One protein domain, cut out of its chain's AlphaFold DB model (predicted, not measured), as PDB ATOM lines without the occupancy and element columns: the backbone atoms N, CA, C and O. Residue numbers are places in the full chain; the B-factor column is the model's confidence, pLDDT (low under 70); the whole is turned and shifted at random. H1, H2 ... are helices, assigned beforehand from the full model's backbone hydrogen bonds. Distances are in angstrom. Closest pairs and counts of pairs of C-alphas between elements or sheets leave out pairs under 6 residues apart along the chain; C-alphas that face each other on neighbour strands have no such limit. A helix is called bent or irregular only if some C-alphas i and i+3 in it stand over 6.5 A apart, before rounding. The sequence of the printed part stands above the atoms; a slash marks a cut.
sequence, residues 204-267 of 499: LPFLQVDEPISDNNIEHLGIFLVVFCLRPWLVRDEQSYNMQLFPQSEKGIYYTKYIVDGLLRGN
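AT A GLANCE: This is residues 204 to 267 of the 499 residues of the protein "Phage portal protein" of Actinobacteria bacterium RBG_13_35_12 (UniProt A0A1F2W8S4). What does the model look like? One long, bent helix, H2, runs most of the length of a slender rod; after H2, residues 245 to 260 turn and fold back along it, and the short helix H3 then packs on its first arm, H2a. At the other end, the short helix H1 sits near H2a, and residues 207 to 212 stick out. What is it made of? The printed part has 64 residues with three named helices, in the order H1, H2, H3, and no named strand; its class is all helix. How spread out is it? It is only just extended, close to loose, with a radius of gyration of the C-alphas of 16.4 A, and it spans 53 by 24 by 11 A.

IN THESE COORDINATES: Where is the longest helix? H2 takes residues 215 to 244 and by its hydrogen bonds was assigned as one helix, but it is bent: C-alphas 229 and 232 are 6.8 A apart. Its arm H2a, residues 215 to 229, is 20.8 A long and begins at C-alpha 215 (-48.437, -1.805, -30.430); its arm H2b, residues 232 to 244, is 18.3 A long and ends at C-alpha 244 (-35.743, 36.660, -17.329). Where are the short helices? H1 is residues 204 to 207, 5.2 A long, and H3 is residues 261 to 264, 4.9 A long, ending at C-alpha 264 (-43.274, 13.465, -30.904).

HOW THE PARTS SIT: How do the two arms stand to each other? The lines of H2a and H2b stand at a steep tilt of 37 degrees, only just past shallow. What touches H2a? H3 touches it, at residues 222 to 226 of H2a alone; the closest C-alphas are those of Ile 223 and Leu 264, 5.5 A apart. Where do H1 and H2b stand? H1 and H2a are near each other, with 7 pairs of C-alphas within 10 A. H1 is apart from H2b and from H3, and H2b is apart from H3. What do the backbone atoms show? In H2b every O i to N i+4 pair is within hydrogen-bond range, in H2a 9 of 11 are, and H1 and H3 are too short for such a pair.

THE WHOLE: How large is it? The two C-alphas farthest apart are those of Pro 212 and Ser 249, at 53.3 A. Is it continuous, and which links are long? The printed part has no cut. The link from H2 to H3, 16 residues, is long, and the link from H1 to H2, 7 residues, is short. Where is confidence low? The mean pLDDT of the printed part is 79.9, and residues 210 to 217 and 261 to 267 are under 70.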
ATOM      1  N   LEU A 204     -51.367   6.135 -17.026       85.44
ATOM      2  CA  LEU A 204     -51.190   4.912 -16.228       85.44
ATOM      3  C   LEU A 204     -50.274   3.855 -16.850       85.44
ATOM      4  O   LEU A 204     -49.504   3.260 -16.094       85.44
ATOM      5  N   PRO A 205     -50.273   3.622 -18.177       83.44
ATOM      6  CA  PRO A 205     -49.435   2.560 -18.711       83.44
ATOM      7  C   PRO A 205     -47.927   2.858 -18.602       83.44
ATOM      8  O   PRO A 205     -47.123   1.931 -18.563       83.44
ATOM      9  N   PHE A 206     -47.514   4.125 -18.437       82.62
ATOM     10  CA  PHE A 206     -46.118   4.463 -18.110       82.62
ATOM     11  C   PHE A 206     -45.726   4.116 -16.669       82.62
ATOM     12  O   PHE A 206     -44.540   4.033 -16.363       82.62
ATOM     13  N   LEU A 207     -46.705   3.898 -15.790       84.88
ATOM     14  CA  LEU A 207     -46.498   3.453 -14.410       84.88
ATOM     15  C   LEU A 207     -46.500   1.924 -14.283       84.88
ATOM     16  O   LEU A 207     -46.562   1.415 -13.168       84.88
ATOM     17  N   GLN A 208     -46.426   1.201 -15.410       77.88
ATOM     18  CA  GLN A 208     -46.376  -0.265 -15.458       77.88
ATOM     19  C   GLN A 208     -47.573  -0.934 -14.765       77.88
ATOM     20  O   GLN A 208     -47.454  -1.998 -14.165       77.88
ATOM     21  N   VAL A 209     -48.744  -0.298 -14.834       74.38
ATOM     22  CA  VAL A 209     -49.997  -0.924 -14.409       74.38
ATOM     23  C   VAL A 209     -50.456  -1.848 -15.536       74.38
ATOM     24  O   VAL A 209     -50.552  -1.385 -16.669       74.38
ATOM     25  N   ASP A 210     -50.707  -3.124 -15.216       58.28
ATOM     26  CA  ASP A 210     -51.071  -4.213 -16.142       58.28
ATOM     27  C   ASP A 210     -52.350  -3.926 -16.957       58.28
ATOM     28  O   ASP A 210     -53.419  -4.487 -16.702       58.28
ATOM     29  N   GLU A 211     -52.247  -3.060 -17.958       64.88
ATOM     30  CA  GLU A 211     -53.221  -2.917 -19.032       64.88
ATOM     31  C   GLU A 211     -52.555  -3.359 -20.341       64.88
ATOM     32  O   GLU A 211     -51.498  -2.831 -20.694       64.88
ATOM     33  N   PRO A 212     -53.123  -4.334 -21.075       60.94
ATOM     34  CA  PRO A 212     -52.573  -4.742 -22.359       60.94
ATOM     35  C   PRO A 212     -52.677  -3.578 -23.353       60.94
ATOM     36  O   PRO A 212     -53.765  -3.217 -23.802       60.94
ATOM     37  N   ILE A 213     -51.534  -2.988 -23.700       62.31
ATOM     38  CA  ILE A 213     -51.426  -1.955 -24.733       62.31
ATOM     39  C   ILE A 213     -51.121  -2.657 -26.058       62.31
ATOM     40  O   ILE A 213     -50.147  -3.401 -26.145       62.31
ATOM     41  N   SER A 214     -51.931  -2.435 -27.093       63.00
ATOM     42  CA  SER A 214     -51.585  -2.862 -28.454       63.00
ATOM     43  C   SER A 214     -50.480  -1.973 -29.040       63.00
ATOM     44  O   SER A 214     -50.432  -0.782 -28.738       63.00
ATOM     45  N   ASP A 215     -49.625  -2.512 -29.911       62.00
ATOM     46  CA  ASP A 215     -48.437  -1.805 -30.430       62.00
ATOM     47  C   ASP A 215     -48.765  -0.457 -31.103       62.00
ATOM     48  O   ASP A 215     -48.115   0.551 -30.824       62.00
ATOM     49  N   ASN A 216     -49.847  -0.386 -31.891       60.84
ATOM     50  CA  ASN A 216     -50.319   0.872 -32.497       60.84
ATOM     51  C   ASN A 216     -50.744   1.924 -31.456       60.84
ATOM     52  O   ASN A 216     -50.741   3.118 -31.739       60.84
ATOM     53  N   ASN A 217     -51.124   1.507 -30.248       67.50
ATOM     54  CA  ASN A 217     -51.536   2.412 -29.182       67.50
ATOM     55  C   ASN A 217     -50.327   2.982 -28.410       67.50
ATOM     56  O   ASN A 217     -50.449   4.035 -27.788       67.50
ATOM     57  N   ILE A 218     -49.147   2.347 -28.484       70.38
ATOM     58  CA  ILE A 218     -47.931   2.792 -27.779       70.38
ATOM     59  C   ILE A 218     -47.410   4.117 -28.354       70.38
ATOM     60  O   ILE A 218     -47.079   5.028 -27.593       70.38
ATOM     61  N   GLU A 219     -47.382   4.270 -29.681       70.06
ATOM     62  CA  GLU A 219     -46.942   5.522 -30.323       70.06
ATOM     63  C   GLU A 219     -47.876   6.690 -29.979       70.06
ATOM     64  O   GLU A 219     -47.427   7.778 -29.602       70.06
ATOM     65  N   HIS A 220     -49.191   6.452 -30.024       75.19
ATOM     66  CA  HIS A 220     -50.190   7.432 -29.603       75.19
ATOM     67  C   HIS A 220     -50.063   7.790 -28.118       75.19
ATOM     68  O   HIS A 220     -50.213   8.958 -27.750       75.19
ATOM     69  N   LEU A 221     -49.728   6.818 -27.269       78.81
ATOM     70  CA  LEU A 221     -49.498   7.033 -25.846       78.81
ATOM     71  C   LEU A 221     -48.234   7.874 -25.584       78.81
ATOM     72  O   LEU A 221     -48.249   8.752 -24.717       78.81
ATOM     73  N   GLY A 222     -47.172   7.675 -26.371       79.81
ATOM     74  CA  GLY A 222     -45.975   8.520 -26.366       79.81
ATOM     75  C   GLY A 222     -46.293   9.980 -26.692       79.81
ATOM     76  O   GLY A 222     -45.907  10.886 -25.949       79.81
ATOM     77  N   ILE A 223     -47.083  10.216 -27.744       82.06
ATOM     78  CA  ILE A 223     -47.556  11.562 -28.105       82.06
ATOM     79  C   ILE A 223     -48.397  12.160 -26.973       82.06
ATOM     80  O   ILE A 223     -48.192  13.317 -26.600       82.06
ATOM     81  N   PHE A 224     -49.311  11.381 -26.392       82.56
ATOM     82  CA  PHE A 224     -50.159  11.832 -25.291       82.56
ATOM     83  C   PHE A 224     -49.324  12.288 -24.081       82.56
ATOM     84  O   PHE A 224     -49.558  13.377 -23.552       82.56
ATOM     85  N   LEU A 225     -48.305  11.517 -23.686       85.56
ATOM     86  CA  LEU A 225     -47.383  11.897 -22.611       85.56
ATOM     87  C   LEU A 225     -46.697  13.234 -22.909       85.56
ATOM     88  O   LEU A 225     -46.673  14.126 -22.062       85.56
ATOM     89  N   VAL A 226     -46.151  13.406 -24.111       86.38
ATOM     90  CA  VAL A 226     -45.438  14.645 -24.437       86.38
ATOM     91  C   VAL A 226     -46.390  15.839 -24.451       86.38
ATOM     92  O   VAL A 226     -46.077  16.876 -23.867       86.38
ATOM     93  N   VAL A 227     -47.554  15.705 -25.087       85.31
ATOM     94  CA  VAL A 227     -48.500  16.811 -25.278       85.31
ATOM     95  C   VAL A 227     -49.162  17.232 -23.969       85.31
ATOM     96  O   VAL A 227     -49.227  18.430 -23.693       85.31
ATOM     97  N   PHE A 228     -49.647  16.281 -23.168       85.19
ATOM     98  CA  PHE A 228     -50.449  16.588 -21.982       85.19
ATOM     99  C   PHE A 228     -49.628  16.644 -20.695       85.19
ATOM    100  O   PHE A 228     -49.905  17.489 -19.845       85.19
ATOM    101  N   CYS A 229     -48.606  15.794 -20.554       88.38
ATOM    102  CA  CYS A 229     -47.767  15.787 -19.359       88.38
ATOM    103  C   CYS A 229     -46.612  16.775 -19.499       88.38
ATOM    104  O   CYS A 229     -46.510  17.695 -18.699       88.38
ATOM    105  N   LEU A 230     -45.738  16.610 -20.497       90.44
ATOM    106  CA  LEU A 230     -44.451  17.322 -20.538       90.44
ATOM    107  C   LEU A 230     -44.569  18.763 -21.043       90.44
ATOM    108  O   LEU A 230     -44.020  19.676 -20.425       90.44
ATOM    109  N   ARG A 231     -45.294  18.995 -22.143       90.44
ATOM    110  CA  ARG A 231     -45.353  20.297 -22.827       90.44
ATOM    111  C   ARG A 231     -45.731  21.468 -21.908       90.44
ATOM    112  O   ARG A 231     -45.064  22.495 -22.017       90.44
ATOM    113  N   PRO A 232     -46.704  21.365 -20.980       90.50
ATOM    114  CA  PRO A 232     -47.000  22.459 -20.053       90.50
ATOM    115  C   PRO A 232     -45.809  22.870 -19.171       90.50
ATOM    116  O   PRO A 232     -45.637  24.059 -18.897       90.50
ATOM    117  N   TRP A 233     -44.973  21.917 -18.742       90.88
ATOM    118  CA  TRP A 233     -43.763  22.205 -17.961       90.88
ATOM    119  C   TRP A 233     -42.683  22.846 -18.822       90.88
ATOM    120  O   TRP A 233     -42.100  23.852 -18.423       90.88
ATOM    121  N   LEU A 234     -42.474  22.316 -20.028       92.56
ATOM    122  CA  LEU A 234     -41.477  22.839 -20.959       92.56
ATOM    123  C   LEU A 234     -41.800  24.274 -21.378       92.56
ATOM    124  O   LEU A 234     -40.944  25.143 -21.275       92.56
ATOM    125  N   VAL A 235     -43.053  24.559 -21.744       92.81
ATOM    126  CA  VAL A 235     -43.490  25.916 -22.109       92.81
ATOM    127  C   VAL A 235     -43.336  26.883 -20.934       92.81
ATOM    128  O   VAL A 235     -42.919  28.026 -21.121       92.81
ATOM    129  N   ARG A 236     -43.638  26.441 -19.705       92.44
ATOM    130  CA  ARG A 236     -43.432  27.256 -18.497       92.44
ATOM    131  C   ARG A 236     -41.964  27.637 -18.329       92.44
ATOM    132  O   ARG A 236     -41.661  28.795 -18.032       92.44
ATOM    133  N   ASP A 237     -41.075  26.669 -18.497       93.25
ATOM    134  CA  ASP A 237     -39.638  26.878 -18.408       93.25
ATOM    135  C   ASP A 237     -39.146  27.833 -19.501       93.25
ATOM    136  O   ASP A 237     -38.536  28.851 -19.186       93.25
ATOM    137  N   GLU A 238     -39.483  27.557 -20.764       93.44
ATOM    138  CA  GLU A 238     -39.126  28.376 -21.931       93.44
ATOM    139  C   GLU A 238     -39.563  29.827 -21.757       93.44
ATOM    140  O   GLU A 238     -38.755  30.741 -21.903       93.44
ATOM    141  N   GLN A 239     -40.826  30.065 -21.392       92.81
ATOM    142  CA  GLN A 239     -41.324  31.422 -21.178       92.81
ATOM    143  C   GLN A 239     -40.603  32.117 -20.019       92.81
ATOM    144  O   GLN A 239     -40.276  33.299 -20.124       92.81
ATOM    145  N   SER A 240     -40.302  31.392 -18.938       92.38
ATOM    146  CA  SER A 240     -39.583  31.954 -17.791       92.38
ATOM    147  C   SER A 240     -38.142  32.322 -18.149       92.38
ATOM    148  O   SER A 240     -37.687  33.414 -17.804       92.38
ATOM    149  N   TYR A 241     -37.445  31.457 -18.890       92.44
ATOM    150  CA  TYR A 241     -36.101  31.715 -19.400       92.44
ATOM    151  C   TYR A 241     -36.095  32.893 -20.377       92.44
ATOM    152  O   TYR A 241     -35.296  33.817 -20.220       92.44
ATOM    153  N   ASN A 242     -37.028  32.904 -21.332       91.50
ATOM    154  CA  ASN A 242     -37.148  33.948 -22.348       91.50
ATOM    155  C   ASN A 242     -37.446  35.319 -21.726       91.50
ATOM    156  O   ASN A 242     -36.936  36.345 -22.176       91.50
ATOM    157  N   MET A 243     -38.233  35.343 -20.649       88.50
ATOM    158  CA  MET A 243     -38.577  36.567 -19.936       88.50
ATOM    159  C   MET A 243     -37.416  37.124 -19.096       88.50
ATOM    160  O   MET A 243     -37.251  38.348 -19.054       88.50
ATOM    161  N   GLN A 244     -36.649  36.259 -18.418       90.56
ATOM    162  CA  GLN A 244     -35.743  36.660 -17.329       90.56
ATOM    163  C   GLN A 244     -34.249  36.576 -17.676       90.56
ATOM    164  O   GLN A 244     -33.453  37.347 -17.141       90.56
ATOM    165  N   LEU A 245     -33.829  35.671 -18.564       88.75
ATOM    166  CA  LEU A 245     -32.402  35.476 -18.853       88.75
ATOM    167  C   LEU A 245     -31.885  36.453 -19.909       88.75
ATOM    168  O   LEU A 245     -30.782  36.986 -19.751       88.75
ATOM    169  N   PHE A 246     -32.690  36.749 -20.931       86.81
ATOM    170  CA  PHE A 246     -32.287  37.656 -22.003       86.81
ATOM    171  C   PHE A 246     -32.410  39.131 -21.599       86.81
ATOM    172  O   PHE A 246     -33.444  39.545 -21.057       86.81
ATOM    173  N   PRO A 247     -31.392  39.957 -21.898       82.38
ATOM    174  CA  PRO A 247     -31.507  41.402 -21.780       82.38
ATOM    175  C   PRO A 247     -32.555  41.942 -22.761       82.38
ATOM    176  O   PRO A 247     -32.837  41.345 -23.799       82.38
ATOM    177  N   GLN A 248     -33.118  43.114 -22.459       81.25
ATOM    178  CA  GLN A 248     -34.201  43.709 -23.254       81.25
ATOM    179  C   GLN A 248     -33.842  43.905 -24.741       81.25
ATOM    180  O   GLN A 248     -34.730  43.844 -25.582       81.25
ATOM    181  N   SER A 249     -32.560  44.104 -25.062       82.00
ATOM    182  CA  SER A 249     -32.047  44.241 -26.434       82.00
ATOM    183  C   SER A 249     -32.079  42.948 -27.252       82.00
ATOM    184  O   SER A 249     -32.042  43.008 -28.474       82.00
ATOM    185  N   GLU A 250     -32.103  41.793 -26.590       82.75
ATOM    186  CA  GLU A 250     -32.028  40.466 -27.215       82.75
ATOM    187  C   GLU A 250     -33.388  39.759 -27.272       82.75
ATOM    188  O   GLU A 250     -33.556  38.779 -28.001       82.75
ATOM    189  N   LYS A 251     -34.378  40.263 -26.525       80.19
ATOM    190  CA  LYS A 251     -35.737  39.715 -26.517       80.19
ATOM    191  C   LYS A 251     -36.362  39.822 -27.908       80.19
ATOM    192  O   LYS A 251     -36.443  40.907 -28.477       80.19
ATOM    193  N   GLY A 252     -36.821  38.689 -28.433       76.12
ATOM    194  CA  GLY A 252     -37.399  38.577 -29.778       76.12
ATOM    195  C   GLY A 252     -36.382  38.275 -30.883       76.12
ATOM    196  O   GLY A 252     -36.793  37.938 -31.985       76.12
ATOM    197  N   ILE A 253     -35.078  38.344 -30.588       84.19
ATOM    198  CA  ILE A 253     -34.004  37.886 -31.487       84.19
ATOM    199  C   ILE A 253     -33.570  36.478 -31.083       84.19
ATOM    200  O   ILE A 253     -33.462  35.588 -31.921       84.19
ATOM    201  N   TYR A 254     -33.347  36.279 -29.783       85.19
ATOM    202  CA  TYR A 254     -32.983  34.990 -29.213       85.19
ATOM    203  C   TYR A 254     -34.110  34.458 -28.335       85.19
ATOM    204  O   TYR A 254     -34.795  35.209 -27.636       85.19
ATOM    205  N   TYR A 255     -34.286  33.142 -28.369       88.06
ATOM    206  CA  TYR A 255     -35.225  32.427 -27.523       88.06
ATOM    207  C   TYR A 255     -34.649  31.064 -27.140       88.06
ATOM    208  O   TYR A 255     -33.735  30.533 -27.768       88.06
ATOM    209  N   THR A 256     -35.193  30.510 -26.070       89.62
ATOM    210  CA  THR A 256     -34.948  29.151 -25.603       89.62
ATOM    211  C   THR A 256     -36.175  28.305 -25.904       89.62
ATOM    212  O   THR A 256     -37.307  28.763 -25.722       89.62
ATOM    213  N   LYS A 257     -35.931  27.084 -26.383       87.94
ATOM    214  CA  LYS A 257     -36.950  26.080 -26.685       87.94
ATOM    215  C   LYS A 257     -36.407  24.686 -26.387       87.94
ATOM    216  O   LYS A 257     -35.235  24.405 -26.648       87.94
ATOM    217  N   TYR A 258     -37.245  23.820 -25.841       88.44
ATOM    218  CA  TYR A 258     -36.989  22.397 -25.730       88.44
ATOM    219  C   TYR A 258     -37.351  21.713 -27.043       88.44
ATOM    220  O   TYR A 258     -38.480  21.783 -27.524       88.44
ATOM    221  N   ILE A 259     -36.389  20.982 -27.595       83.50
ATOM    222  CA  ILE A 259     -36.597  20.181 -28.796       83.50
ATOM    223  C   ILE A 259     -37.231  18.853 -28.366       83.50
ATOM    224  O   ILE A 259     -36.538  17.925 -27.951       83.50
ATOM    225  N   VAL A 260     -38.563  18.774 -28.428       77.81
ATOM    226  CA  VAL A 260     -39.344  17.555 -28.121       77.81
ATOM    227  C   VAL A 260     -39.692  16.726 -29.349       77.81
ATOM    228  O   VAL A 260     -40.242  15.634 -29.227       77.81
ATOM    229  N   ASP A 261     -39.322  17.206 -30.531       65.81
ATOM    230  CA  ASP A 261     -39.583  16.551 -31.806       65.81
ATOM    231  C   ASP A 261     -39.089  15.109 -31.849       65.81
ATOM    232  O   ASP A 261     -39.768  14.251 -32.394       65.81
ATOM    233  N   GLY A 262     -37.953  14.808 -31.213       64.81
ATOM    234  CA  GLY A 262     -37.453  13.437 -31.089       64.81
ATOM    235  C   GLY A 262     -38.456  12.464 -30.451       64.81
ATOM    236  O   GLY A 262     -38.482  11.300 -30.833       64.81
ATOM    237  N   LEU A 263     -39.291  12.949 -29.523       64.94
ATOM    238  CA  LEU A 263     -40.296  12.177 -28.782       64.94
ATOM    239  C   LEU A 263     -41.688  12.224 -29.437       64.94
ATOM    240  O   LEU A 263     -42.458  11.281 -29.301       64.94
ATOM    241  N   LEU A 264     -42.018  13.311 -30.149       61.09
ATOM    242  CA  LEU A 264     -43.274  13.465 -30.904       61.09
ATOM    243  C   LEU A 264     -43.239  12.811 -32.294       61.09
ATOM    244  O   LEU A 264     -44.257  12.784 -32.986       61.09
ATOM    245  N   ARG A 265     -42.079  12.305 -32.730       56.59
ATOM    246  CA  ARG A 265     -41.880  11.631 -34.022       56.59
ATOM    247  C   ARG A 265     -42.547  10.251 -34.037       56.59
ATOM    248  O   ARG A 265     -41.873   9.231 -34.067       56.59
ATOM    249  N   GLY A 266     -43.878  10.236 -34.090       55.53
ATOM    250  CA  GLY A 266     -44.673   9.031 -34.352       55.53
ATOM    251  C   GLY A 266     -44.573   8.534 -35.797       55.53
ATOM    252  O   GLY A 266     -44.867   7.385 -36.063       55.53
ATOM    253  N   ASN A 267     -44.115   9.349 -36.756       64.00
ATOM    254  CA  ASN A 267     -43.743   8.869 -38.090       64.00
ATOM    255  C   ASN A 267     -42.929   9.946 -38.830       64.00
ATOM    256  O   ASN A 267     -43.485  10.888 -39.400       64.00
TER     257      ASN A 267